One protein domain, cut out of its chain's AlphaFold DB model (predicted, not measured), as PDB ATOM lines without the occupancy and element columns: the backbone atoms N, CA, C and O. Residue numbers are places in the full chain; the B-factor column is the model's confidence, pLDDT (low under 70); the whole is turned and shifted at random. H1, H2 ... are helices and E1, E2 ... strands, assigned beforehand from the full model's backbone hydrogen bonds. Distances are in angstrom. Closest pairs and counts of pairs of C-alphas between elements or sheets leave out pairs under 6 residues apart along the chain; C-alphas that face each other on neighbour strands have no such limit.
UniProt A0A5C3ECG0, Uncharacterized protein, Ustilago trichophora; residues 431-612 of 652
ATOM      1  N   LYS A 431     126.304 113.060 107.831       90.31
ATOM      2  CA  LYS A 431     125.536 114.293 107.980       90.31
ATOM      3  C   LYS A 431     126.408 115.414 108.542       90.31
ATOM      4  O   LYS A 431     126.464 116.475 107.934       90.31
ATOM      5  N   ALA A 432     127.180 115.146 109.595       88.31
ATOM      6  CA  ALA A 432     128.121 116.114 110.149       88.31
ATOM      7  C   ALA A 432     129.164 116.573 109.117       88.31
ATOM      8  O   ALA A 432     129.460 117.759 109.055       88.31
ATOM      9  N   LEU A 433     129.696 115.668 108.282       90.00
ATOM     10  CA  LEU A 433     130.622 116.030 107.200       90.00
ATOM     11  C   LEU A 433     129.956 116.881 106.110       90.00
ATOM     12  O   LEU A 433     130.562 117.845 105.650       90.00
ATOM     13  N   LYS A 434     128.720 116.558 105.715       89.38
ATOM     14  CA  LYS A 434     127.944 117.336 104.731       89.38
ATOM     15  C   LYS A 434     127.602 118.731 105.242       89.38
ATOM     16  O   LYS A 434     127.636 119.700 104.498       89.38
ATOM     17  N   GLU A 435     127.284 118.842 106.525       88.00
ATOM     18  CA  GLU A 435     126.925 120.108 107.163       88.00
ATOM     19  C   GLU A 435     128.133 121.018 107.416       88.00
ATOM     20  O   GLU A 435     127.946 122.193 107.751       88.00
ATOM     21  N   LEU A 436     129.365 120.525 107.213       84.31
ATOM     22  CA  LEU A 436     130.554 121.368 107.239       84.31
ATOM     23  C   LEU A 436     130.430 122.432 106.154       84.31
ATOM     24  O   LEU A 436     130.605 122.187 104.960       84.31
ATOM     25  N   ARG A 437     130.160 123.655 106.590       76.12
ATOM     26  CA  ARG A 437     130.322 124.823 105.741       76.12
ATOM     27  C   ARG A 437     131.807 125.065 105.562       76.12
ATOM     28  O   ARG A 437     132.602 124.829 106.477       76.12
ATOM     29  N   ALA A 438     132.182 125.549 104.384       64.38
ATOM     30  CA  ALA A 438     133.488 126.148 104.230       64.38
ATOM     31  C   ALA A 438     133.539 127.316 105.220       64.38
ATOM     32  O   ALA A 438     132.923 128.357 105.002       64.38
ATOM     33  N   TYR A 439     134.245 127.139 106.339       57.47
ATOM     34  CA  TYR A 439     134.809 128.309 106.988       57.47
ATOM     35  C   TYR A 439     135.625 129.032 105.909       57.47
ATOM     36  O   TYR A 439     136.209 128.351 105.057       57.47
ATOM     37  N   PRO A 440     135.695 130.369 105.917       50.59
ATOM     38  CA  PRO A 440     136.742 131.082 105.201       50.59
ATOM     39  C   PRO A 440     138.078 130.690 105.847       50.59
ATOM     40  O   PRO A 440     138.659 131.414 106.648       50.59
ATOM     41  N   SER A 441     138.515 129.456 105.612       47.47
ATOM     42  CA  SER A 441     139.773 128.952 106.100       47.47
ATOM     43  C   SER A 441     140.827 129.620 105.250       47.47
ATOM     44  O   SER A 441     140.790 129.513 104.030       47.47
ATOM     45  N   GLN A 442     141.807 130.222 105.903       51.03
ATOM     46  CA  GLN A 442     143.066 130.617 105.280       51.03
ATOM     47  C   GLN A 442     143.834 129.432 104.649       51.03
ATOM     48  O   GLN A 442     144.914 129.640 104.110       51.03
ATOM     49  N   ALA A 443     143.314 128.198 104.741       52.53
ATOM     50  CA  ALA A 443     143.816 127.054 103.991       52.53
ATOM     51  C   ALA A 443     143.652 127.336 102.500       52.53
ATOM     52  O   ALA A 443     142.566 127.717 102.044       52.53
ATOM     53  N   SER A 444     144.747 127.209 101.763       59.81
ATOM     54  CA  SER A 444     144.735 127.557 100.360       59.81
ATOM     55  C   SER A 444     143.850 126.539  99.632       59.81
ATOM     56  O   SER A 444     143.868 125.343  99.945       59.81
ATOM     57  N   PRO A 445     143.032 126.956  98.654       57.47
ATOM     58  CA  PRO A 445     142.326 126.006  97.806       57.47
ATOM     59  C   PRO A 445     143.278 125.023  97.100       57.47
ATOM     60  O   PRO A 445     142.788 124.022  96.587       57.47
ATOM     61  N   ASP A 446     144.596 125.235  97.136       65.56
ATOM     62  CA  ASP A 446     145.621 124.391  96.526       65.56
ATOM     63  C   ASP A 446     146.109 123.228  97.427       65.56
ATOM     64  O   ASP A 446     146.970 122.457  97.016       65.56
ATOM     65  N   ASP A 447     145.519 123.020  98.613       77.81
ATOM     66  CA  ASP A 447     145.984 122.030  99.612       77.81
ATOM     67  C   ASP A 447     145.486 120.585  99.365       77.81
ATOM     68  O   ASP A 447     145.354 119.778 100.294       77.81
ATOM     69  N   SER A 448     145.092 120.256  98.133       90.75
ATOM     70  CA  SER A 448     144.632 118.910  97.773       90.75
ATOM     71  C   SER A 448     145.448 118.357  96.621       90.75
ATOM     72  O   SER A 448     145.584 118.978  95.569       90.75
ATOM     73  N   PHE A 449     145.953 117.153  96.836       93.31
ATOM     74  CA  PHE A 449     146.823 116.443  95.916       93.31
ATOM     75  C   PHE A 449     146.312 115.024  95.730       93.31
ATOM     76  O   PHE A 449     145.423 114.574  96.455       93.31
ATOM     77  N   PHE A 450     146.882 114.292  94.788       94.69
ATOM     78  CA  PHE A 450     146.664 112.860  94.704       94.69
ATOM     79  C   PHE A 450     147.955 112.126  94.350       94.69
ATOM     80  O   PHE A 450     148.902 112.707  93.827       94.69
ATOM     81  N   LEU A 451     147.988 110.841  94.677       94.19
ATOM     82  CA  LEU A 451     149.015 109.891  94.249       94.19
ATOM     83  C   LEU A 451     148.350 108.557  93.934       94.19
ATOM     84  O   LEU A 451     147.197 108.348  94.296       94.19
ATOM     85  N   PHE A 452     149.058 107.624  93.307       92.44
ATOM     86  CA  PHE A 452     148.536 106.272  93.100       92.44
ATOM     87  C   PHE A 452     148.987 105.336  94.217       92.44
ATOM     88  O   PHE A 452     150.181 105.196  94.473       92.44
ATOM     89  N   ALA A 453     148.027 104.662  94.849       93.44
ATOM     90  CA  ALA A 453     148.267 103.699  95.914       93.44
ATOM     91  C   ALA A 453     147.645 102.337  95.581       93.44
ATOM     92  O   ALA A 453     146.623 102.243  94.899       93.44
ATOM     93  N   ARG A 454     148.253 101.269  96.095       93.00
ATOM     94  CA  ARG A 454     147.649  99.939  96.197       93.00
ATOM     95  C   ARG A 454     146.883  99.841  97.511       93.00
ATOM     96  O   ARG A 454     147.334 100.361  98.533       93.00
ATOM     97  N   LEU A 455     145.729  99.177  97.461       93.94
ATOM     98  CA  LEU A 455     144.844  98.974  98.608       93.94
ATOM     99  C   LEU A 455     144.794  97.476  98.935       93.94
ATOM    100  O   LEU A 455     144.268  96.689  98.151       93.94
ATOM    101  N   GLY A 456     145.349  97.063 100.071       89.44
ATOM    102  CA  GLY A 456     145.466  95.649 100.429       89.44
ATOM    103  C   GLY A 456     146.301  94.869  99.411       89.44
ATOM    104  O   GLY A 456     147.323  95.356  98.923       89.44
ATOM    105  N   LYS A 457     145.856  93.661  99.051       86.94
ATOM    106  CA  LYS A 457     146.473  92.847  97.989       86.94
ATOM    107  C   LYS A 457     145.770  93.050  96.646       86.94
ATOM    108  O   LYS A 457     146.079  92.336  95.686       86.94
ATOM    109  N   TRP A 458     144.898  94.059  96.535       86.31
ATOM    110  CA  TRP A 458     144.273  94.401  95.268       86.31
ATOM    111  C   TRP A 458     145.352  94.646  94.208       86.31
ATOM    112  O   TRP A 458     146.313  95.398  94.403       86.31
ATOM    113  N   LYS A 459     145.199  93.964  93.070       81.94
ATOM    114  CA  LYS A 459     146.138  94.028  91.942       81.94
ATOM    115  C   LYS A 459     146.159  95.396  91.250       81.94
ATOM    116  O   LYS A 459     147.119  95.689  90.539       81.94
ATOM    117  N   GLY A 460     145.112  96.203  91.429       84.06
ATOM    118  CA  GLY A 460     144.990  97.534  90.843       84.06
ATOM    119  C   GLY A 460     145.627  98.625  91.701       84.06
ATOM    120  O   GLY A 460     145.658  98.534  92.928       84.06
ATOM    121  N   SER A 461     146.095  99.688  91.049       88.94
ATOM    122  CA  SER A 461     146.375 100.958  91.713       88.94
ATOM    123  C   SER A 461     145.149 101.864  91.630       88.94
ATOM    124  O   SER A 461     144.434 101.886  90.628       88.94
ATOM    125  N   THR A 462     144.886 102.598  92.705       92.56
ATOM    126  CA  THR A 462     143.792 103.564  92.803       92.56
ATOM    127  C   THR A 462     144.369 104.917  93.200       92.56
ATOM    128  O   THR A 462     145.229 104.973  94.084       92.56
ATOM    129  N   PRO A 463     143.929 106.018  92.572       94.31
ATOM    130  CA  PRO A 463     144.338 107.344  92.994       94.31
ATOM    131  C   PRO A 463     143.781 107.646  94.389       94.31
ATOM    132  O   PRO A 463     142.574 107.599  94.624       94.31
ATOM    133  N   LEU A 464     144.687 107.954  95.308       96.12
ATOM    134  CA  LEU A 464     144.435 108.362  96.676       96.12
ATOM    135  C   LEU A 464     144.550 109.877  96.771       96.12
ATOM    136  O   LEU A 464     145.637 110.434  96.618       96.12
ATOM    137  N   VAL A 465     143.426 110.536  97.038       96.38
ATOM    138  CA  VAL A 465     143.393 111.981  97.264       96.38
ATOM    139  C   VAL A 465     143.882 112.279  98.672       96.38
ATOM    140  O   VAL A 465     143.417 111.678  99.633       96.38
ATOM    141  N   ILE A 466     144.798 113.223  98.804       95.06
ATOM    142  CA  ILE A 466     145.368 113.666 100.071       95.06
ATOM    143  C   ILE A 466     144.940 115.110 100.291       95.06
ATOM    144  O   ILE A 466     145.038 115.939  99.386       95.06
ATOM    145  N   THR A 467     144.460 115.410 101.495       91.88
ATOM    146  CA  THR A 467     144.003 116.754 101.852       91.88
ATOM    147  C   THR A 467     144.532 117.186 103.214       91.88
ATOM    148  O   THR A 467     144.446 116.446 104.198       91.88
ATOM    149  N   GLU A 468     145.026 118.422 103.295       88.94
ATOM    150  CA  GLU A 468     145.399 119.052 104.570       88.94
ATOM    151  C   GLU A 468     144.232 119.796 105.238       88.94
ATOM    152  O   GLU A 468     144.402 120.472 106.261       88.94
ATOM    153  N   ASN A 469     143.018 119.659 104.694       86.12
ATOM    154  CA  ASN A 469     141.839 120.328 105.216       86.12
ATOM    155  C   ASN A 469     141.517 119.851 106.643       86.12
ATOM    156  O   ASN A 469     141.028 118.744 106.863       86.12
ATOM    157  N   LYS A 470     141.732 120.737 107.623       84.25
ATOM    158  CA  LYS A 470     141.527 120.474 109.059       84.25
ATOM    159  C   LYS A 470     140.079 120.112 109.421       84.25
ATOM    160  O   LYS A 470     139.847 119.503 110.466       84.25
ATOM    161  N   ASN A 471     139.110 120.474 108.578       82.88
ATOM    162  CA  ASN A 471     137.699 120.147 108.799       82.88
ATOM    163  C   ASN A 471     137.394 118.677 108.482       82.88
ATOM    164  O   ASN A 471     136.434 118.112 109.003       82.88
ATOM    165  N   ILE A 472     138.229 118.037 107.666       87.69
ATOM    166  CA  ILE A 472     138.034 116.669 107.204       87.69
ATOM    167  C   ILE A 472     138.916 115.773 108.062       87.69
ATOM    168  O   ILE A 472     140.121 115.641 107.863       87.69
ATOM    169  N   LYS A 473     138.295 115.199 109.094       89.00
ATOM    170  CA  LYS A 473     138.985 114.417 110.132       89.00
ATOM    171  C   LYS A 473     139.047 112.922 109.834       89.00
ATOM    172  O   LYS A 473     139.790 112.208 110.502       89.00
ATOM    173  N   TYR A 474     138.240 112.450 108.891       93.69
ATOM    174  CA  TYR A 474     138.028 111.033 108.619       93.69
ATOM    175  C   TYR A 474     138.426 110.719 107.188       93.69
ATOM    176  O   TYR A 474     137.960 111.392 106.271       93.69
ATOM    177  N   SER A 475     139.271 109.704 107.011       96.56
ATOM    178  CA  SER A 475     139.587 109.183 105.682       96.56
ATOM    179  C   SER A 475     138.346 108.520 105.095       96.56
ATOM    180  O   SER A 475     137.570 107.908 105.830       96.56
ATOM    181  N   LEU A 476     138.135 108.683 103.794       96.94
ATOM    182  CA  LEU A 476     136.891 108.339 103.110       96.94
ATOM    183  C   LEU A 476     137.162 107.331 102.000       96.94
ATOM    184  O   LEU A 476     138.188 107.406 101.330       96.94
ATOM    185  N   ILE A 477     136.221 106.428 101.762       96.94
ATOM    186  CA  ILE A 477     136.248 105.508 100.622       96.94
ATOM    187  C   ILE A 477     134.844 105.367 100.050       96.94
ATOM    188  O   ILE A 477     133.871 105.360 100.808       96.94
ATOM    189  N   SER A 478     134.716 105.282  98.724       96.94
ATOM    190  CA  SER A 478     133.394 105.128  98.126       96.94
ATOM    191  C   SER A 478     132.833 103.745  98.439       96.94
ATOM    192  O   SER A 478     133.557 102.750  98.480       96.94
ATOM    193  N   GLU A 479     131.525 103.665  98.641       95.12
ATOM    194  CA  GLU A 479     130.814 102.408  98.872       95.12
ATOM    195  C   GLU A 479     131.020 101.410  97.733       95.12
ATOM    196  O   GLU A 479     131.244 100.227  97.977       95.12
ATOM    197  N   VAL A 480     131.035 101.899  96.490       95.62
ATOM    198  CA  VAL A 480     131.310 101.078  95.305       95.62
ATOM    199  C   VAL A 480     132.690 100.423  95.405       95.62
ATOM    200  O   VAL A 480     132.818  99.220  95.172       95.62
ATOM    201  N   LEU A 481     133.710 101.201  95.783       95.19
ATOM    202  CA  LEU A 481     135.086 100.727  95.907       95.19
ATOM    203  C   LEU A 481     135.258  99.782  97.099       95.19
ATOM    204  O   LEU A 481     135.837  98.708  96.957       95.19
ATOM    205  N   ALA A 482     134.700 100.142  98.255       94.75
ATOM    206  CA  ALA A 482     134.727  99.313  99.453       94.75
ATOM    207  C   ALA A 482     134.074  97.944  99.205       94.75
ATOM    208  O   ALA A 482     134.657  96.913  99.530       94.75
ATOM    209  N   ASN A 483     132.906  97.909  98.560       93.56
ATOM    210  CA  ASN A 483     132.219  96.658  98.238       93.56
ATOM    211  C   ASN A 483     132.978  95.828  97.187       93.56
ATOM    212  O   ASN A 483     132.886  94.602  97.182       93.56
ATOM    213  N   ALA A 484     133.721  96.460  96.272       93.19
ATOM    214  CA  ALA A 484     134.598  95.741  95.347       93.19
ATOM    215  C   ALA A 484     135.768  95.064  96.083       93.19
ATOM    216  O   ALA A 484     136.038  93.892  95.832       93.19
ATOM    217  N   LEU A 485     136.398  95.767  97.027       92.88
ATOM    218  CA  LEU A 485     137.488  95.238  97.854       92.88
ATOM    219  C   LEU A 485     137.035  94.076  98.751       92.88
ATOM    220  O   LEU A 485     137.709  93.048  98.815       92.88
ATOM    221  N   VAL A 486     135.864  94.201  99.382       91.75
ATOM    222  CA  VAL A 486     135.275  93.133 100.208       91.75
ATOM    223  C   VAL A 486     134.999  91.883  99.370       91.75
ATOM    224  O   VAL A 486     135.399  90.790  99.760       91.75
ATOM    225  N   ARG A 487     134.389  92.031  98.185       90.38
ATOM    226  CA  ARG A 487     134.097  90.899  97.284       90.38
ATOM    227  C   ARG A 487     135.345  90.150  96.820       90.38
ATOM    228  O   ARG A 487     135.264  88.962  96.535       90.38
ATOM    229  N   GLN A 488     136.484  90.830  96.735       88.56
ATOM    230  CA  GLN A 488     137.757  90.210  96.368       88.56
ATOM    231  C   GLN A 488     138.452  89.513  97.549       88.56
ATOM    232  O   GLN A 488     139.497  88.901  97.355       88.56
ATOM    233  N   GLY A 489     137.894  89.585  98.764       85.75
ATOM    234  CA  GLY A 489     138.511  89.015  99.965       85.75
ATOM    235  C   GLY A 489     139.761  89.772 100.418       85.75
ATOM    236  O   GLY A 489     140.554  89.253 101.201       85.75
ATOM    237  N   GLU A 490     139.948  91.000  99.934       80.69
ATOM    238  CA  GLU A 490     141.131  91.813 100.231       80.69
ATOM    239  C   GLU A 490     141.088  92.430 101.627       80.69
ATOM    240  O   GLU A 490     142.085  92.930 102.146       80.69
ATOM    241  N   THR A 491     139.907  92.417 102.237       78.12
ATOM    242  CA  THR A 491     139.612  93.164 103.449       78.12
ATOM    243  C   THR A 491     138.595  92.377 104.252       78.12
ATOM    244  O   THR A 491     137.546  92.007 103.720       78.12
ATOM    245  N   GLY A 492     138.860  92.167 105.537       63.84
ATOM    246  CA  GLY A 492     137.806  91.758 106.454       63.84
ATOM    247  C   GLY A 492     136.961  92.977 106.798       63.84
ATOM    248  O   GLY A 492     137.466  93.913 107.420       63.84
ATOM    249  N   ARG A 493     135.674  92.985 106.434       64.50
ATOM    250  CA  ARG A 493     134.722  93.766 107.231       64.50
ATOM    251  C   ARG A 493     134.655  93.084 108.591       64.50
ATOM    252  O   ARG A 493     134.436  91.879 108.654       64.50
ATOM    253  N   ALA A 494     134.866  93.836 109.670       56.66
ATOM    254  CA  ALA A 494     134.803  93.291 111.029       56.66
ATOM    255  C   ALA A 494     133.415  92.696 111.364       56.66
ATOM    256  O   ALA A 494     133.281  91.947 112.323       56.66
ATOM    257  N   SER A 495     132.401  93.013 110.554       57.84
ATOM    258  CA  SER A 495     131.067  92.418 110.511       57.84
ATOM    259  C   SER A 495     130.403  92.894 109.210       57.84
ATOM    260  O   SER A 495     130.580  94.061 108.851       57.84
ATOM    261  N   GLU A 496     129.695  92.028 108.475       60.16
ATOM    262  CA  GLU A 496     129.102  92.376 107.166       60.16
ATOM    263  C   GLU A 496     128.139  93.574 107.241       60.16
ATOM    264  O   GLU A 496     128.131  94.388 106.311       60.16
ATOM    265  N   ASP A 497     127.473  93.768 108.388       63.31
ATOM    266  CA  ASP A 497     126.362  94.719 108.519       63.31
ATOM    267  C   ASP A 497     126.567  95.865 109.525       63.31
ATOM    268  O   ASP A 497     125.809  96.834 109.499       63.31
ATOM    269  N   SER A 498     127.585  95.826 110.397       65.88
ATOM    270  CA  SER A 498     127.607  96.711 111.580       65.88
ATOM    271  C   SER A 498     128.786  97.682 111.714       65.88
ATOM    272  O   SER A 498     128.825  98.441 112.682       65.88
ATOM    273  N   ASP A 499     129.724  97.748 110.764       80.06
ATOM    274  CA  ASP A 499     130.774  98.776 110.813       80.06
ATOM    275  C   ASP A 499     130.767  99.663 109.555       80.06
ATOM    276  O   ASP A 499     131.059  99.183 108.458       80.06
ATOM    277  N   PRO A 500     130.474 100.980 109.663       87.88
ATOM    278  CA  PRO A 500     130.627 101.910 108.542       87.88
ATOM    279  C   PRO A 500     132.089 102.153 108.161       87.88
ATOM    280  O   PRO A 500     132.363 102.974 107.284       87.88
ATOM    281  N   TRP A 501     133.022 101.511 108.857       92.25
ATOM    282  CA  TRP A 501     134.442 101.572 108.595       92.25
ATOM    283  C   TRP A 501     134.922 100.324 107.860       92.25
ATOM    284  O   TRP A 501     134.503  99.204 108.132       92.25
ATOM    285  N   ILE A 502     135.869 100.531 106.956       92.62
ATOM    286  CA  ILE A 502     136.677  99.469 106.371       92.62
ATOM    287  C   ILE A 502     138.136  99.717 106.733       92.62
ATOM    288  O   ILE A 502     138.595 100.861 106.786       92.62
ATOM    289  N   THR A 503     138.850  98.639 107.014       93.94
ATOM    290  CA  THR A 503     140.257  98.670 107.394       93.94
ATOM    291  C   THR A 503     141.070  98.088 106.248       93.94
ATOM    292  O   THR A 503     140.804  96.967 105.818       93.94
ATOM    293  N   LEU A 504     142.020  98.865 105.732       94.25
ATOM    294  CA  LEU A 504     142.783  98.562 104.524       94.25
ATOM    295  C   LEU A 504     144.271  98.763 104.773       94.25
ATOM    296  O   LEU A 504     144.663  99.707 105.456       94.25
ATOM    297  N   ASP A 505     145.096  97.935 104.148       94.81
ATOM    298  CA  ASP A 505     146.519  98.236 104.034       94.81
ATOM    299  C   ASP A 505     146.726  99.197 102.851       94.81
ATOM    300  O   ASP A 505     146.054  99.086 101.824       94.81
ATOM    301  N   LEU A 506     147.623 100.166 102.993       94.94
ATOM    302  CA  LEU A 506     147.976 101.130 101.957       94.94
ATOM    303  C   LEU A 506     149.439 100.973 101.586       94.94
ATOM    304  O   LEU A 506     150.306 100.965 102.459       94.94
ATOM    305  N   PHE A 507     149.709 100.942 100.286       93.56
ATOM    306  CA  PHE A 507     151.071 100.888  99.777       93.56
ATOM    307  C   PHE A 507     151.273 101.817  98.584       93.56
ATOM    308  O   PHE A 507     150.450 101.851  97.670       93.56
ATOM    309  N   TRP A 508     152.404 102.517  98.539       92.81
ATOM    310  CA  TRP A 508     152.871 103.210  97.337       92.81
ATOM    311  C   TRP A 508     154.408 103.286  97.307       92.81
ATOM    312  O   TRP A 508     155.041 103.384  98.361       92.81
ATOM    313  N   PRO A 509     155.036 103.224  96.119       88.62
ATOM    314  CA  PRO A 509     156.490 103.282  95.982       88.62
ATOM    315  C   PRO A 509     157.045 104.689  96.260       88.62
ATOM    316  O   PRO A 509     156.326 105.682  96.161       88.62
ATOM    317  N   TYR A 510     158.336 104.780  96.589       88.94
ATOM    318  CA  TYR A 510     159.046 106.064  96.659       88.94
ATOM    319  C   TYR A 510     159.541 106.498  95.270       88.94
ATOM    320  O   TYR A 510     160.081 105.682  94.523       88.94
ATOM    321  N   ASP A 511     159.400 107.789  94.947       76.81
ATOM    322  CA  ASP A 511     159.739 108.358  93.627       76.81
ATOM    323  C   ASP A 511     161.096 109.068  93.588       76.81
ATOM    324  O   ASP A 511     161.605 109.395  92.512       76.81
ATOM    325  N   ALA A 512     161.685 109.368  94.747       60.03
ATOM    326  CA  ALA A 512     162.852 110.234  94.836       60.03
ATOM    327  C   ALA A 512     164.142 109.541  94.341       60.03
ATOM    328  O   ALA A 512     164.954 109.013  95.094       60.03
ATOM    329  N   GLY A 513     164.344 109.584  93.025       49.75
ATOM    330  CA  GLY A 513     165.653 109.557  92.371       49.75
ATOM    331  C   GLY A 513     166.187 108.191  91.953       49.75
ATOM    332  O   GLY A 513     166.890 108.118  90.950       49.75
ATOM    333  N   LYS A 514     165.845 107.106  92.650       58.62
ATOM    334  CA  LYS A 514     166.134 105.718  92.246       58.62
ATOM    335  C   LYS A 514     165.041 104.850  92.853       58.62
ATOM    336  O   LYS A 514     164.776 105.007  94.040       58.62
ATOM    337  N   GLN A 515     164.428 103.942  92.084       64.50
ATOM    338  CA  GLN A 515     163.625 102.863  92.673       64.50
ATOM    339  C   GLN A 515     164.546 102.086  93.616       64.50
ATOM    340  O   GLN A 515     165.322 101.226  93.198       64.50
ATOM    341  N   LEU A 516     164.523 102.462  94.890       67.12
ATOM    342  CA  LEU A 516     165.285 101.804  95.926       67.12
ATOM    343  C   LEU A 516     164.681 100.415  96.046       67.12
ATOM    344  O   LEU A 516     163.524 100.261  96.422       67.12
ATOM    345  N   ARG A 517     165.435  99.394  95.655       73.88
ATOM    346  CA  ARG A 517     165.055  98.017  95.943       73.88
ATOM    347  C   ARG A 517     165.556  97.683  97.336       73.88
ATOM    348  O   ARG A 517     166.684  98.015  97.698       73.88
ATOM    349  N   ARG A 518     164.708  97.043  98.131       76.94
ATOM    350  CA  ARG A 518     165.133  96.414  99.382       76.94
ATOM    351  C   ARG A 518     166.070  95.244  99.053       76.94
ATOM    352  O   ARG A 518     166.080  94.744  97.929       76.94
ATOM    353  N   SER A 519     166.826  94.768 100.040       80.31
ATOM    354  CA  SER A 519     167.736  93.617  99.886       80.31
ATOM    355  C   SER A 519     167.038  92.341  99.398       80.31
ATOM    356  O   SER A 519     167.667  91.494  98.778       80.31
ATOM    357  N   ASN A 520     165.730  92.225  99.627       80.19
ATOM    358  CA  ASN A 520     164.884  91.126  99.159       80.19
ATOM    359  C   ASN A 520     164.304  91.336  97.740       80.19
ATOM    360  O   ASN A 520     163.366  90.640  97.362       80.19
ATOM    361  N   GLY A 521     164.770  92.345  96.996       78.81
ATOM    362  CA  GLY A 521     164.311  92.661  95.640       78.81
ATOM    363  C   GLY A 521     162.994  93.439  95.550       78.81
ATOM    364  O   GLY A 521     162.680  93.956  94.480       78.81
ATOM    365  N   THR A 522     162.250  93.595  96.652       80.12
ATOM    366  CA  THR A 522     160.974  94.334  96.650       80.12
ATOM    367  C   THR A 522     161.189  95.839  96.489       80.12
ATOM    368  O   THR A 522     162.187  96.393  96.964       80.12
ATOM    369  N   ILE A 523     160.245  96.517  95.831       81.69
ATOM    370  CA  ILE A 523     160.286  97.976  95.689       81.69
ATOM    371  C   ILE A 523     160.123  98.611  97.072       81.69
ATOM    372  O   ILE A 523     159.169  98.325  97.798       81.69
ATOM    373  N   ALA A 524     161.070  99.469  97.454       85.44
ATOM    374  CA  ALA A 524     160.934 100.275  98.649       85.44
ATOM    375  C   ALA A 524     159.807 101.284  98.435       85.44
ATOM    376  O   ALA A 524     159.788 102.062  97.480       85.44
ATOM    377  N   GLY A 525     158.866 101.251  99.358       90.12
ATOM    378  CA  GLY A 525     157.736 102.148  99.378       90.12
ATOM    379  C   GLY A 525     157.256 102.352 100.796       90.12
ATOM    380  O   GLY A 525     157.735 101.710 101.744       90.12
ATOM    381  N   PHE A 526     156.296 103.254 100.903       92.31
ATOM    382  CA  PHE A 526     155.498 103.407 102.093       92.31
ATOM    383  C   PHE A 526     154.525 102.233 102.186       92.31
ATOM    384  O   PHE A 526     153.876 101.884 101.203       92.31
ATOM    385  N   ASP A 527     154.446 101.630 103.365       93.00
ATOM    386  CA  ASP A 527     153.534 100.536 103.689       93.00
ATOM    387  C   ASP A 527     152.904 100.855 105.047       93.00
ATOM    388  O   ASP A 527     153.610 100.968 106.055       93.00
ATOM    389  N   ALA A 528     151.589 101.057 105.056       94.62
ATOM    390  CA  ALA A 528     150.805 101.272 106.259       94.62
ATOM    391  C   ALA A 528     149.716 100.217 106.358       94.62
ATOM    392  O   ALA A 528     148.881 100.083 105.467       94.62
ATOM    393  N   ARG A 529     149.686  99.517 107.488       93.88
ATOM    394  CA  ARG A 529     148.678  98.494 107.747       93.88
ATOM    395  C   ARG A 529     147.500  99.055 108.518       93.88
ATOM    396  O   ARG A 529     147.660  99.944 109.351       93.88
ATOM    397  N   GLN A 530     146.338  98.467 108.277       92.69
ATOM    398  CA  GLN A 530     145.121  98.708 109.045       92.69
ATOM    399  C   GLN A 530     144.655 100.175 109.091       92.69
ATOM    400  O   GLN A 530     144.178 100.676 110.113       92.69
ATOM    401  N   VAL A 531     144.742 100.873 107.963       95.38
ATOM    402  CA  VAL A 531     144.226 102.235 107.830       95.38
ATOM    403  C   VAL A 531     142.702 102.202 107.729       95.38
ATOM    404  O   VAL A 531     142.130 101.488 106.907       95.38
ATOM    405  N   ARG A 532     142.028 102.983 108.579       94.75
ATOM    406  CA  ARG A 532     140.561 103.017 108.661       94.75
ATOM    407  C   ARG A 532     139.964 104.068 107.733       94.75
ATOM    408  O   ARG A 532     140.316 105.245 107.818       94.75
ATOM    409  N   PHE A 533     138.981 103.655 106.942       95.88
ATOM    410  CA  PHE A 533     138.227 104.503 106.024       95.88
ATOM    411  C   PHE A 533     136.732 104.437 106.310       95.88
ATOM    412  O   PHE A 533     136.176 103.356 106.484       95.88
ATOM    413  N   LEU A 534     136.077 105.595 106.350       95.44
ATOM    414  CA  LEU A 534     134.630 105.708 106.459       95.44
ATOM    415  C   LEU A 534     134.012 105.459 105.082       95.44
ATOM    416  O   LEU A 534     134.356 106.141 104.114       95.44
ATOM    417  N   VAL A 535     133.084 104.509 105.003       95.25
ATOM    418  CA  VAL A 535     132.392 104.157 103.761       95.25
ATOM    419  C   VAL A 535     131.323 105.203 103.437       95.25
ATOM    420  O   VAL A 535     130.291 105.312 104.112       95.25
ATOM    421  N   VAL A 536     131.563 105.956 102.366       95.69
ATOM    422  CA  VAL A 536     130.689 107.021 101.866       95.69
ATOM    423  C   VAL A 536     129.703 106.448 100.839       95.69
ATOM    424  O   VAL A 536     130.154 105.799  99.893       95.69
ATOM    425  N   PRO A 537     128.380 106.663 100.996       95.00
ATOM    426  CA  PRO A 537     127.370 106.168 100.067       95.00
ATOM    427  C   PRO A 537     127.622 106.616  98.631       95.00
ATOM    428  O   PRO A 537     128.084 107.735  98.395       95.00
ATOM    429  N   LYS A 538     127.226 105.780  97.666       95.38
ATOM    430  CA  LYS A 538     127.376 106.090  96.231       95.38
ATOM    431  C   LYS A 538     126.748 107.435  95.834       95.38
ATOM    432  O   LYS A 538     127.275 108.102  94.955       95.38
ATOM    433  N   ALA A 539     125.653 107.833  96.486       94.62
ATOM    434  CA  ALA A 539     124.970 109.102  96.225       94.62
ATOM    435  C   ALA A 539     125.834 110.342  96.526       94.62
ATOM    436  O   ALA A 539     125.589 111.401  95.960       94.62
ATOM    437  N   ASP A 540     126.823 110.209  97.413       94.06
ATOM    438  CA  ASP A 540     127.706 111.303  97.823       94.06
ATOM    439  C   ASP A 540     129.088 111.216  97.168       94.06
ATOM    440  O   ASP A 540     129.723 112.236  96.917       94.06
ATOM    441  N   MET A 541     129.573 109.997  96.919       96.00
ATOM    442  CA  MET A 541     130.857 109.752  96.271       96.00
ATOM    443  C   MET A 541     130.769 108.477  95.439       96.00
ATOM    444  O   MET A 541     130.779 107.371  95.982       96.00
ATOM    445  N   THR A 542     130.699 108.621  94.117       94.12
ATOM    446  CA  THR A 542     130.567 107.479  93.202       94.12
ATOM    447  C   THR A 542     131.812 106.587  93.255       94.12
ATOM    448  O   THR A 542     131.726 105.366  93.422       94.12
ATOM    449  N   HIS A 543     132.993 107.208  93.176       94.31
ATOM    450  CA  HIS A 543     134.292 106.545  93.097       94.31
ATOM    451  C   HIS A 543     135.357 107.299  93.897       94.31
ATOM    452  O   HIS A 543     135.203 108.478  94.204       94.31
ATOM    453  N   GLY A 544     136.456 106.608  94.193       95.25
ATOM    454  CA  GLY A 544     137.650 107.211  94.775       95.25
ATOM    455  C   GLY A 544     137.829 106.947  96.267       95.25
ATOM    456  O   GLY A 544     137.035 106.272  96.932       95.25
ATOM    457  N   ILE A 545     138.949 107.457  96.766       97.25
ATOM    458  CA  ILE A 545     139.425 107.274  98.132       97.25
ATOM    459  C   ILE A 545     140.192 108.529  98.560       97.25
ATOM    460  O   ILE A 545     140.920 109.131  97.769       97.25
ATOM    461  N   VAL A 546     139.996 108.941  99.811       97.12
ATOM    462  CA  VAL A 546     140.559 110.165 100.385       97.12
ATOM    463  C   VAL A 546     141.271 109.834 101.690       97.12
ATOM    464  O   VAL A 546     140.670 109.264 102.603       97.12
ATOM    465  N   LEU A 547     142.527 110.249 101.807       96.38
ATOM    466  CA  LEU A 547     143.289 110.253 103.045       96.38
ATOM    467  C   LEU A 547     143.140 111.616 103.727       96.38
ATOM    468  O   LEU A 547     143.581 112.648 103.218       96.38
ATOM    469  N   ALA A 548     142.496 111.610 104.888       93.81
ATOM    470  CA  ALA A 548     142.237 112.815 105.660       93.81
ATOM    471  C   ALA A 548     143.427 113.229 106.522       93.81
ATOM    472  O   ALA A 548     144.271 112.402 106.884       93.81
ATOM    473  N   LYS A 549     143.411 114.499 106.949       90.62
ATOM    474  CA  LYS A 549     144.507 115.118 107.694       90.62
ATOM    475  C   LYS A 549     144.986 114.293 108.886       90.62
ATOM    476  O   LYS A 549     146.129 113.861 108.971       90.62
ATOM    477  N   LYS A 550     144.045 114.009 109.780       91.31
ATOM    478  CA  LYS A 550     144.310 113.280 111.019       91.31
ATOM    479  C   LYS A 550     144.913 111.892 110.769       91.31
ATOM    480  O   LYS A 550     145.746 111.438 111.546       91.31
ATOM    481  N   THR A 551     144.472 111.208 109.711       93.06
ATOM    482  CA  THR A 551     144.994 109.882 109.369       93.06
ATOM    483  C   THR A 551     146.411 109.989 108.824       93.06
ATOM    484  O   THR A 551     147.266 109.238 109.281       93.06
ATOM    485  N   PHE A 552     146.698 110.935 107.924       88.88
ATOM    486  CA  PHE A 552     148.068 111.105 107.432       88.88
ATOM    487  C   PHE A 552     149.030 111.466 108.579       88.88
ATOM    488  O   PHE A 552     150.107 110.885 108.664       88.88
ATOM    489  N   GLU A 553     148.628 112.352 109.500       91.62
ATOM    490  CA  GLU A 553     149.458 112.748 110.650       91.62
ATOM    491  C   GLU A 553     149.733 111.550 111.565       91.62
ATOM    492  O   GLU A 553     150.863 111.336 111.995       91.62
ATOM    493  N   SER A 554     148.719 110.711 111.812       93.81
ATOM    494  CA  SER A 554     148.887 109.486 112.607       93.81
ATOM    495  C   SER A 554     149.834 108.464 111.970       93.81
ATOM    496  O   SER A 554     150.389 107.622 112.669       93.81
ATOM    497  N   LEU A 555     150.029 108.551 110.653       93.50
ATOM    498  CA  LEU A 555     150.967 107.727 109.900       93.50
ATOM    499  C   LEU A 555     152.382 108.337 109.836       93.50
ATOM    500  O   LEU A 555     153.261 107.748 109.208       93.50
ATOM    501  N   GLY A 556     152.612 109.498 110.465       93.00
ATOM    502  CA  GLY A 556     153.888 110.221 110.414       93.00
ATOM    503  C   GLY A 556     154.201 110.792 109.031       93.00
ATOM    504  O   GLY A 556     155.368 110.963 108.679       93.00
ATOM    505  N   LEU A 557     153.167 111.018 108.216       92.62
ATOM    506  CA  LEU A 557     153.310 111.572 106.877       92.62
ATOM    507  C   LEU A 557     153.326 113.100 106.928       92.62
ATOM    508  O   LEU A 557     152.632 113.723 107.726       92.62
ATOM    509  N   GLU A 558     154.090 113.708 106.034       92.44
ATOM    510  CA  GLU A 558     154.186 115.152 105.876       92.44
ATOM    511  C   GLU A 558     154.276 115.510 104.397       92.44
ATOM    512  O   GLU A 558     155.033 114.887 103.639       92.44
ATOM    513  N   ILE A 559     153.542 116.550 103.996       91.56
ATOM    514  CA  ILE A 559     153.696 117.153 102.677       91.56
ATOM    515  C   ILE A 559     154.878 118.120 102.733       91.56
ATOM    516  O   ILE A 559     154.915 119.059 103.526       91.56
ATOM    517  N   ARG A 560     155.878 117.877 101.890       90.06
ATOM    518  CA  ARG A 560     157.094 118.683 101.792       90.06
ATOM    519  C   ARG A 560     157.215 119.271 100.395       90.06
ATOM    520  O   ARG A 560     156.894 118.635  99.392       90.06
ATOM    521  N   TYR A 561     157.729 120.492 100.345       87.56
ATOM    522  CA  TYR A 561     158.058 121.169  99.103       87.56
ATOM    523  C   TYR A 561     159.539 120.972  98.797       87.56
ATOM    524  O   TYR A 561     160.404 121.399  99.567       87.56
ATOM    525  N   ALA A 562     159.845 120.335  97.670       82.00
ATOM    526  CA  ALA A 562     161.218 120.278  97.193       82.00
ATOM    527  C   ALA A 562     161.574 121.630  96.559       82.00
ATOM    528  O   ALA A 562     161.077 121.977  95.483       82.00
ATOM    529  N   SER A 563     162.455 122.383  97.222       79.75
ATOM    530  CA  SER A 563     162.899 123.715  96.784       79.75
ATOM    531  C   SER A 563     163.437 123.733  95.348       79.75
ATOM    532  O   SER A 563     163.286 124.732  94.651       79.75
ATOM    533  N   SER A 564     164.015 122.622  94.886       77.12
ATOM    534  CA  SER A 564     164.611 122.486  93.556       77.12
ATOM    535  C   SER A 564     163.606 122.246  92.426       77.12
ATOM    536  O   SER A 564     163.838 122.703  91.311       77.12
ATOM    537  N   SER A 565     162.502 121.534  92.673       76.12
ATOM    538  CA  SER A 565     161.602 121.064  91.606       76.12
ATOM    539  C   SER A 565     160.242 121.753  91.588       76.12
ATOM    540  O   SER A 565     159.469 121.553  90.652       76.12
ATOM    541  N   ARG A 566     159.934 122.564  92.608       81.25
ATOM    542  CA  ARG A 566     158.598 123.124  92.860       81.25
ATOM    543  C   ARG A 566     157.482 122.083  92.967       81.25
ATOM    544  O   ARG A 566     156.306 122.415  92.822       81.25
ATOM    545  N   ARG A 567     157.845 120.821  93.187       85.81
ATOM    546  CA  ARG A 567     156.905 119.712  93.305       85.81
ATOM    547  C   ARG A 567     156.662 119.381  94.770       85.81
ATOM    548  O   ARG A 567     157.552 119.529  95.611       85.81
ATOM    549  N   HIS A 568     155.448 118.923  95.041       90.12
ATOM    550  CA  HIS A 568     155.032 118.475  96.359       90.12
ATOM    551  C   HIS A 568     155.346 116.990  96.497       90.12
ATOM    552  O   HIS A 568     155.133 116.217  95.566       90.12
ATOM    553  N   TYR A 569     155.865 116.604  97.650       91.31
ATOM    554  CA  TYR A 569     156.147 115.219  97.989       91.31
ATOM    555  C   TYR A 569     155.426 114.874  99.277       91.31
ATOM    556  O   TYR A 569     155.402 115.686 100.199       91.31
ATOM    557  N   ILE A 570     154.891 113.662  99.362       92.12
ATOM    558  CA  ILE A 570     154.504 113.085 100.644       92.12
ATOM    559  C   ILE A 570     155.666 112.251 101.156       92.12
ATOM    560  O   ILE A 570     156.162 111.374 100.455       92.12
ATOM    561  N   SER A 571     156.136 112.548 102.359       90.94
ATOM    562  CA  SER A 571     157.292 111.892 102.973       90.94
ATOM    563  C   SER A 571     156.967 111.455 104.388       90.94
ATOM    564  O   SER A 571     156.059 112.003 105.007       90.94
ATOM    565  N   ARG A 572     157.711 110.478 104.903       89.38
ATOM    566  CA  ARG A 572     157.633 110.071 106.305       89.38
ATOM    567  C   ARG A 572     158.779 110.705 107.090       89.38
ATOM    568  O   ARG A 572     159.913 110.702 106.609       89.38
ATOM    569  N   ASP A 573     158.480 111.246 108.270       84.75
ATOM    570  CA  ASP A 573     159.468 111.831 109.193       84.75
ATOM    571  C   ASP A 573     160.360 112.918 108.536       84.75
ATOM    572  O   ASP A 573     161.544 113.063 108.841       84.75
ATOM    573  N   GLY A 574     159.809 113.662 107.567       80.06
ATOM    574  CA  GLY A 574     160.498 114.737 106.842       80.06
ATOM    575  C   GLY A 574     161.546 114.293 105.811       80.06
ATOM    576  O   GLY A 574     162.177 115.146 105.178       80.06
ATOM    577  N   ASN A 575     161.745 112.989 105.596       83.19
ATOM    578  CA  ASN A 575     162.729 112.491 104.636       83.19
ATOM    579  C   ASN A 575     162.166 112.450 103.205       83.19
ATOM    580  O   ASN A 575     161.561 111.463 102.786       83.19
ATOM    581  N   ILE A 576     162.435 113.500 102.424       81.69
ATOM    582  CA  ILE A 576     161.996 113.622 101.020       81.69
ATOM    583  C   ILE A 576     162.514 112.467 100.142       81.69
ATOM    584  O   ILE A 576     161.821 112.049  99.218       81.69
ATOM    585  N   ASN A 577     163.692 111.904 100.441       78.44
ATOM    586  CA  ASN A 577     164.255 110.784  99.672       78.44
ATOM    587  C   ASN A 577     163.474 109.473  99.876       78.44
ATOM    588  O   ASN A 577     163.564 108.562  99.059       78.44
ATOM    589  N   ALA A 578     162.693 109.391 100.952       80.56
ATOM    590  CA  ALA A 578     161.712 108.340 101.206       80.56
ATOM    591  C   ALA A 578     160.285 108.865 100.965       80.56
ATOM    592  O   ALA A 578     159.352 108.520 101.689       80.56
ATOM    593  N   GLY A 579     160.130 109.769  99.994       86.56
ATOM    594  CA  GLY A 579     158.855 110.367  99.630       86.56
ATOM    595  C   GLY A 579     158.332 109.909  98.272       86.56
ATOM    596  O   GLY A 579     159.079 109.430  97.415       86.56
ATOM    597  N   ALA A 580     157.030 110.081  98.073       90.19
ATOM    598  CA  ALA A 580     156.351 109.902  96.794       90.19
ATOM    599  C   ALA A 580     155.947 111.260  96.222       90.19
ATOM    600  O   ALA A 580     155.606 112.179  96.976       90.19
ATOM    601  N   LEU A 581     156.023 111.399  94.900       89.56
ATOM    602  CA  LEU A 581     155.642 112.627  94.225       89.56
ATOM    603  C   LEU A 581     154.117 112.775  94.266       89.56
ATOM    604  O   LEU A 581     153.380 111.829  94.005       89.56
ATOM    605  N   LEU A 582     153.651 113.974  94.596       91.62
ATOM    606  CA  LEU A 582     152.237 114.311  94.596       91.62
ATOM    607  C   LEU A 582     151.849 115.007  93.295       91.62
ATOM    608  O   LEU A 582     152.477 115.990  92.885       91.62
ATOM    609  N   ASP A 583     150.765 114.535  92.693       90.19
ATOM    610  CA  ASP A 583     150.122 115.186  91.566       90.19
ATOM    611  C   ASP A 583     149.139 116.248  92.072       90.19
ATOM    612  O   ASP A 583     148.280 115.999  92.922       90.19
ATOM    613  N   ALA A 584     149.264 117.462  91.537       89.06
ATOM    614  CA  ALA A 584     148.319 118.537  91.804       89.06
ATOM    615  C   ALA A 584     147.096 118.422  90.885       89.06
ATOM    616  O   ALA A 584     147.203 118.063  89.707       89.06
ATOM    617  N   PHE A 585     145.924 118.777  91.410       89.62
ATOM    618  CA  PHE A 585     144.735 118.926  90.577       89.62
ATOM    619  C   PHE A 585     144.830 120.184  89.696       89.62
ATOM    620  O   PHE A 585     145.474 121.165  90.078       89.62
ATOM    621  N   PRO A 586     144.176 120.199  88.519       87.94
ATOM    622  CA  PRO A 586     144.048 121.416  87.726       87.94
ATOM    623  C   PRO A 586     143.404 122.545  88.542       87.94
ATOM    624  O   PRO A 586     142.451 122.308  89.286       87.94
ATOM    625  N   GLN A 587     143.862 123.788  88.353       84.12
ATOM    626  CA  GLN A 587     143.331 124.942  89.096       84.12
ATOM    627  C   GLN A 587     141.810 125.104  88.955       84.12
ATOM    628  O   GLN A 587     141.167 125.563  89.892       84.12
ATOM    629  N   GLY A 588     141.229 124.721  87.812       84.56
ATOM    630  CA  GLY A 588     139.777 124.748  87.608       84.56
ATOM    631  C   GLY A 588     139.019 123.842  88.583       84.56
ATOM    632  O   GLY A 588     138.032 124.278  89.165       84.56
ATOM    633  N   GLU A 589     139.531 122.634  88.831       85.25
ATOM    634  CA  GLU A 589     138.938 121.671  89.771       85.25
ATOM    635  C   GLU A 589     139.183 122.083  91.229       85.25
ATOM    636  O   GLU A 589     138.334 121.909  92.102       85.25
ATOM    637  N   LEU A 590     140.342 122.688  91.516       82.88
ATOM    638  CA  LEU A 590     140.640 123.220  92.848       82.88
ATOM    639  C   LEU A 590     139.758 124.426  93.200       82.88
ATOM    640  O   LEU A 590     139.368 124.590  94.353       82.88
ATOM    641  N   ARG A 591     139.422 125.258  92.212       78.44
ATOM    642  CA  ARG A 591     138.574 126.449  92.375       78.44
ATOM    643  C   ARG A 591     137.088 126.166  92.207       78.44
ATOM    644  O   ARG A 591     136.303 127.115  92.161       78.44
ATOM    645  N   ASP A 592     136.708 124.898  92.094       71.69
ATOM    646  CA  ASP A 592     135.314 124.533  91.949       71.69
ATOM    647  C   ASP A 592     134.487 125.137  93.092       71.69
ATOM    648  O   ASP A 592     134.823 125.020  94.274       71.69
ATOM    649  N   LYS A 593     133.414 125.839  92.718       64.38
ATOM    650  CA  LYS A 593     132.630 126.713  93.605       64.38
ATOM    651  C   LYS A 593     131.702 125.936  94.539       64.38
ATOM    652  O   LYS A 593     130.792 126.532  95.119       64.38
ATOM    653  N   LEU A 594     131.881 124.620  94.669       64.31
ATOM    654  CA  LEU A 594     131.106 123.814  95.604       64.31
ATOM    655  C   LEU A 594     131.217 124.429  97.002       64.31
ATOM    656  O   LEU A 594     132.301 124.577  97.564       64.31
ATOM    657  N   SER A 595     130.064 124.808  97.552       65.69
ATOM    658  CA  SER A 595     129.946 125.592  98.788       65.69
ATOM    659  C   SER A 595     130.385 124.831 100.045       65.69
ATOM    660  O   SER A 595     130.530 125.428 101.116       65.69
ATOM    661  N   GLN A 596     130.602 123.518  99.930       84.75
ATOM    662  CA  GLN A 596     130.905 122.621 101.039       84.75
ATOM    663  C   GLN A 596     132.213 121.846 100.791       84.75
ATOM    664  O   GLN A 596     132.354 121.200  99.748       84.75
ATOM    665  N   PRO A 597     133.156 121.835 101.755       86.88
ATOM    666  CA  PRO A 597     134.427 121.123 101.639       86.88
ATOM    667  C   PRO A 597     134.282 119.622 101.382       86.88
ATOM    668  O   PRO A 597     135.078 119.051 100.641       86.88
ATOM    669  N   PHE A 598     133.270 118.986 101.979       90.56
ATOM    670  CA  PHE A 598     133.010 117.559 101.794       90.56
ATOM    671  C   PHE A 598     132.633 117.238 100.343       90.56
ATOM    672  O   PHE A 598     133.291 116.411  99.718       90.56
ATOM    673  N   ALA A 599     131.650 117.951  99.785       90.69
ATOM    674  CA  ALA A 599     131.219 117.767  98.399       90.69
ATOM    675  C   ALA A 599     132.377 117.982  97.412       90.69
ATOM    676  O   ALA A 599     132.568 117.194  96.486       90.69
ATOM    677  N   ARG A 600     133.202 119.011  97.655       89.88
ATOM    678  CA  ARG A 600     134.400 119.274  96.853       89.88
ATOM    679  C   ARG A 600     135.382 118.101  96.882       89.88
ATOM    680  O   ARG A 600     135.857 117.692  95.829       89.88
ATOM    681  N   LEU A 601     135.678 117.538  98.054       91.75
ATOM    682  CA  LEU A 601     136.585 116.390  98.151       91.75
ATOM    683  C   LEU A 601     136.039 115.140  97.471       91.75
ATOM    684  O   LEU A 601     136.800 114.454  96.795       91.75
ATOM    685  N   CYS A 602     134.745 114.853  97.620       94.00
ATOM    686  CA  CYS A 602     134.114 113.732  96.928       94.00
ATOM    687  C   CYS A 602     134.232 113.888  95.406       94.00
ATOM    688  O   CYS A 602     134.610 112.934  94.728       94.00
ATOM    689  N   ARG A 603     134.031 115.105  94.882       92.44
ATOM    690  CA  ARG A 603     134.219 115.401  93.457       92.44
ATOM    691  C   ARG A 603     135.674 115.260  93.012       92.44
ATOM    692  O   ARG A 603     135.924 114.692  91.955       92.44
ATOM    693  N   LEU A 604     136.641 115.727  93.803       93.69
ATOM    694  CA  LEU A 604     138.067 115.548  93.493       93.69
ATOM    695  C   LEU A 604     138.466 114.065  93.490       93.69
ATOM    696  O   LEU A 604     139.230 113.641  92.626       93.69
ATOM    697  N   ALA A 605     137.930 113.270  94.419       95.19
ATOM    698  CA  ALA A 605     138.149 111.825  94.469       95.19
ATOM    699  C   ALA A 605     137.553 111.111  93.252       95.19
ATOM    700  O   ALA A 605     138.219 110.271  92.643       95.19
ATOM    701  N   GLU A 606     136.338 111.485  92.858       93.81
ATOM    702  CA  GLU A 606     135.687 110.966  91.660       93.81
ATOM    703  C   GLU A 606     136.444 111.369  90.392       93.81
ATOM    704  O   GLU A 606     136.726 110.517  89.549       93.81
ATOM    705  N   TYR A 607     136.845 112.637  90.279       93.31
ATOM    706  CA  TYR A 607     137.658 113.135  89.173       93.31
ATOM    707  C   TYR A 607     138.973 112.362  89.068       93.31
ATOM    708  O   TYR A 607     139.322 111.883  87.993       93.31
ATOM    709  N   ALA A 608     139.691 112.188  90.183       93.19
ATOM    710  CA  ALA A 608     140.941 111.440  90.199       93.19
ATOM    711  C   ALA A 608     140.729 109.988  89.743       93.19
ATOM    712  O   ALA A 608     141.476 109.503  88.898       93.19
ATOM    713  N   ALA A 609     139.687 109.320  90.251       92.12
ATOM    714  CA  ALA A 609     139.377 107.924  89.940       92.12
ATOM    715  C   ALA A 609     138.912 107.691  88.493       92.12
ATOM    716  O   ALA A 609     139.179 106.633  87.927       92.12
ATOM    717  N   THR A 610     138.208 108.655  87.902       88.38
ATOM    718  CA  THR A 610     137.628 108.541  86.551       88.38
ATOM    719  C   THR A 610     138.516 109.125  85.460       88.38
ATOM    720  O   THR A 610     138.289 108.864  84.274       88.38
ATOM    721  N   ARG A 611     139.550 109.892  85.826       83.81
ATOM    722  CA  ARG A 611     140.514 110.429  84.870       83.81
ATOM    723  C   ARG A 611     141.095 109.274  84.062       83.81
ATOM    724  O   ARG A 611     141.691 108.354  84.619       83.81
ATOM    725  N   LYS A 612     140.945 109.334  82.732       65.75
ATOM    726  CA  LYS A 612     141.665 108.444  81.815       65.75
ATOM    727  C   LYS A 612     143.143 108.629  82.124       65.75
ATOM    728  O   LYS A 612     143.717 109.658  81.765       65.75
TER     729      LYS A 612
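Overview. This is residues 431 to 612 of the 652 residues of an uncharacterized protein of Ustilago trichophora (UniProt A0A5C3ECG0). A small closed barrel of six strands, E1 to E6, makes the core, with the long helix H5 packed on its outside along E2 and H2 outside it by E4 and E5. A twisted meander of three antiparallel strands, E7 E8 E9, sits beside it. The 182 printed residues have five named helices and nine named strands, in the order H1 E1 E2 E3 H2 E4 E5 E6 H3 E7 E8 E9 H4 H5. The class is mixed; the whole is compact and rounded, with a radius of gyration of the C-alphas of 16.2 A and spans of 46 by 41 by 31 A.

Arrangement. H1, residues 431 to 434, only just touches H5, residues 597 to 610, with 3 pairs of C-alphas within 8 A, the closest Lys 434 and Phe 598 at 5.9 A. E1, residues 448 to 455, bends by 63 degrees at residue 452 and forms an antiparallel hairpin with E2, residues 461 to 467 (N 451 and O 464, 3.1 A). E3, residues 476 to 478, is followed by H2, residues 479 to 487, outside the barrel at a height over the sheet of 8.5 A. E4, residues 501 to 509, is antiparallel to E1 (N 507 and O 454, 3.0 A) and forms an antiparallel hairpin with E5, residues 525 to 536 (N 504 and O 531, 2.9 A). E5 is parallel to E3 (N 477 and O 534, 3.0 A). E6, residues 545 to 547, is antiparallel to E3 (N 546 and O 476, 2.8 A) and parallel to E2 (N 465 and O 545, 3.0 A). H3, residues 549 to 554, is on the barrel and only grazes the strongly twisted sheet of E7, residues 557 to 561, E8, residues 568 to 572, and E9, residues 575 to 581. Hairpins join E7 to E8 (N 560 and O 569, 2.8 A) and E8 to E9 (N 570 and O 580, 2.9 A). H4, residues 587 to 590, is close to but not clearly touching H5. H5 lies outside the barrel along the strands, at 23 degrees to E2 on the local plane; their closest C-alphas, Pro 463 and Ala 609, are 5.9 A apart. Every O i to N i+4 pair is within hydrogen-bond range in H2, H3 and H5; H1 and H4 are too short for one.

Along the chain. H1 begins at C-alpha 431 (125.536, 114.293, 107.980). E1 spans 20.0 A, E4 25.5 A and E5 27.6 A. H5 spans 19.9 A to C-alpha 610 (137.628, 108.541, 86.551).

Size, cuts and confidence. The farthest C-alphas, Asp 497 and Ser 564, are 49.6 A apart. The printed part has no cut; the links H1 to E1, H2 to E4 and E4 to E5 are long. Mean pLDDT of the printed part is 85.4, with 25 residues under 70, among them 438 to 446.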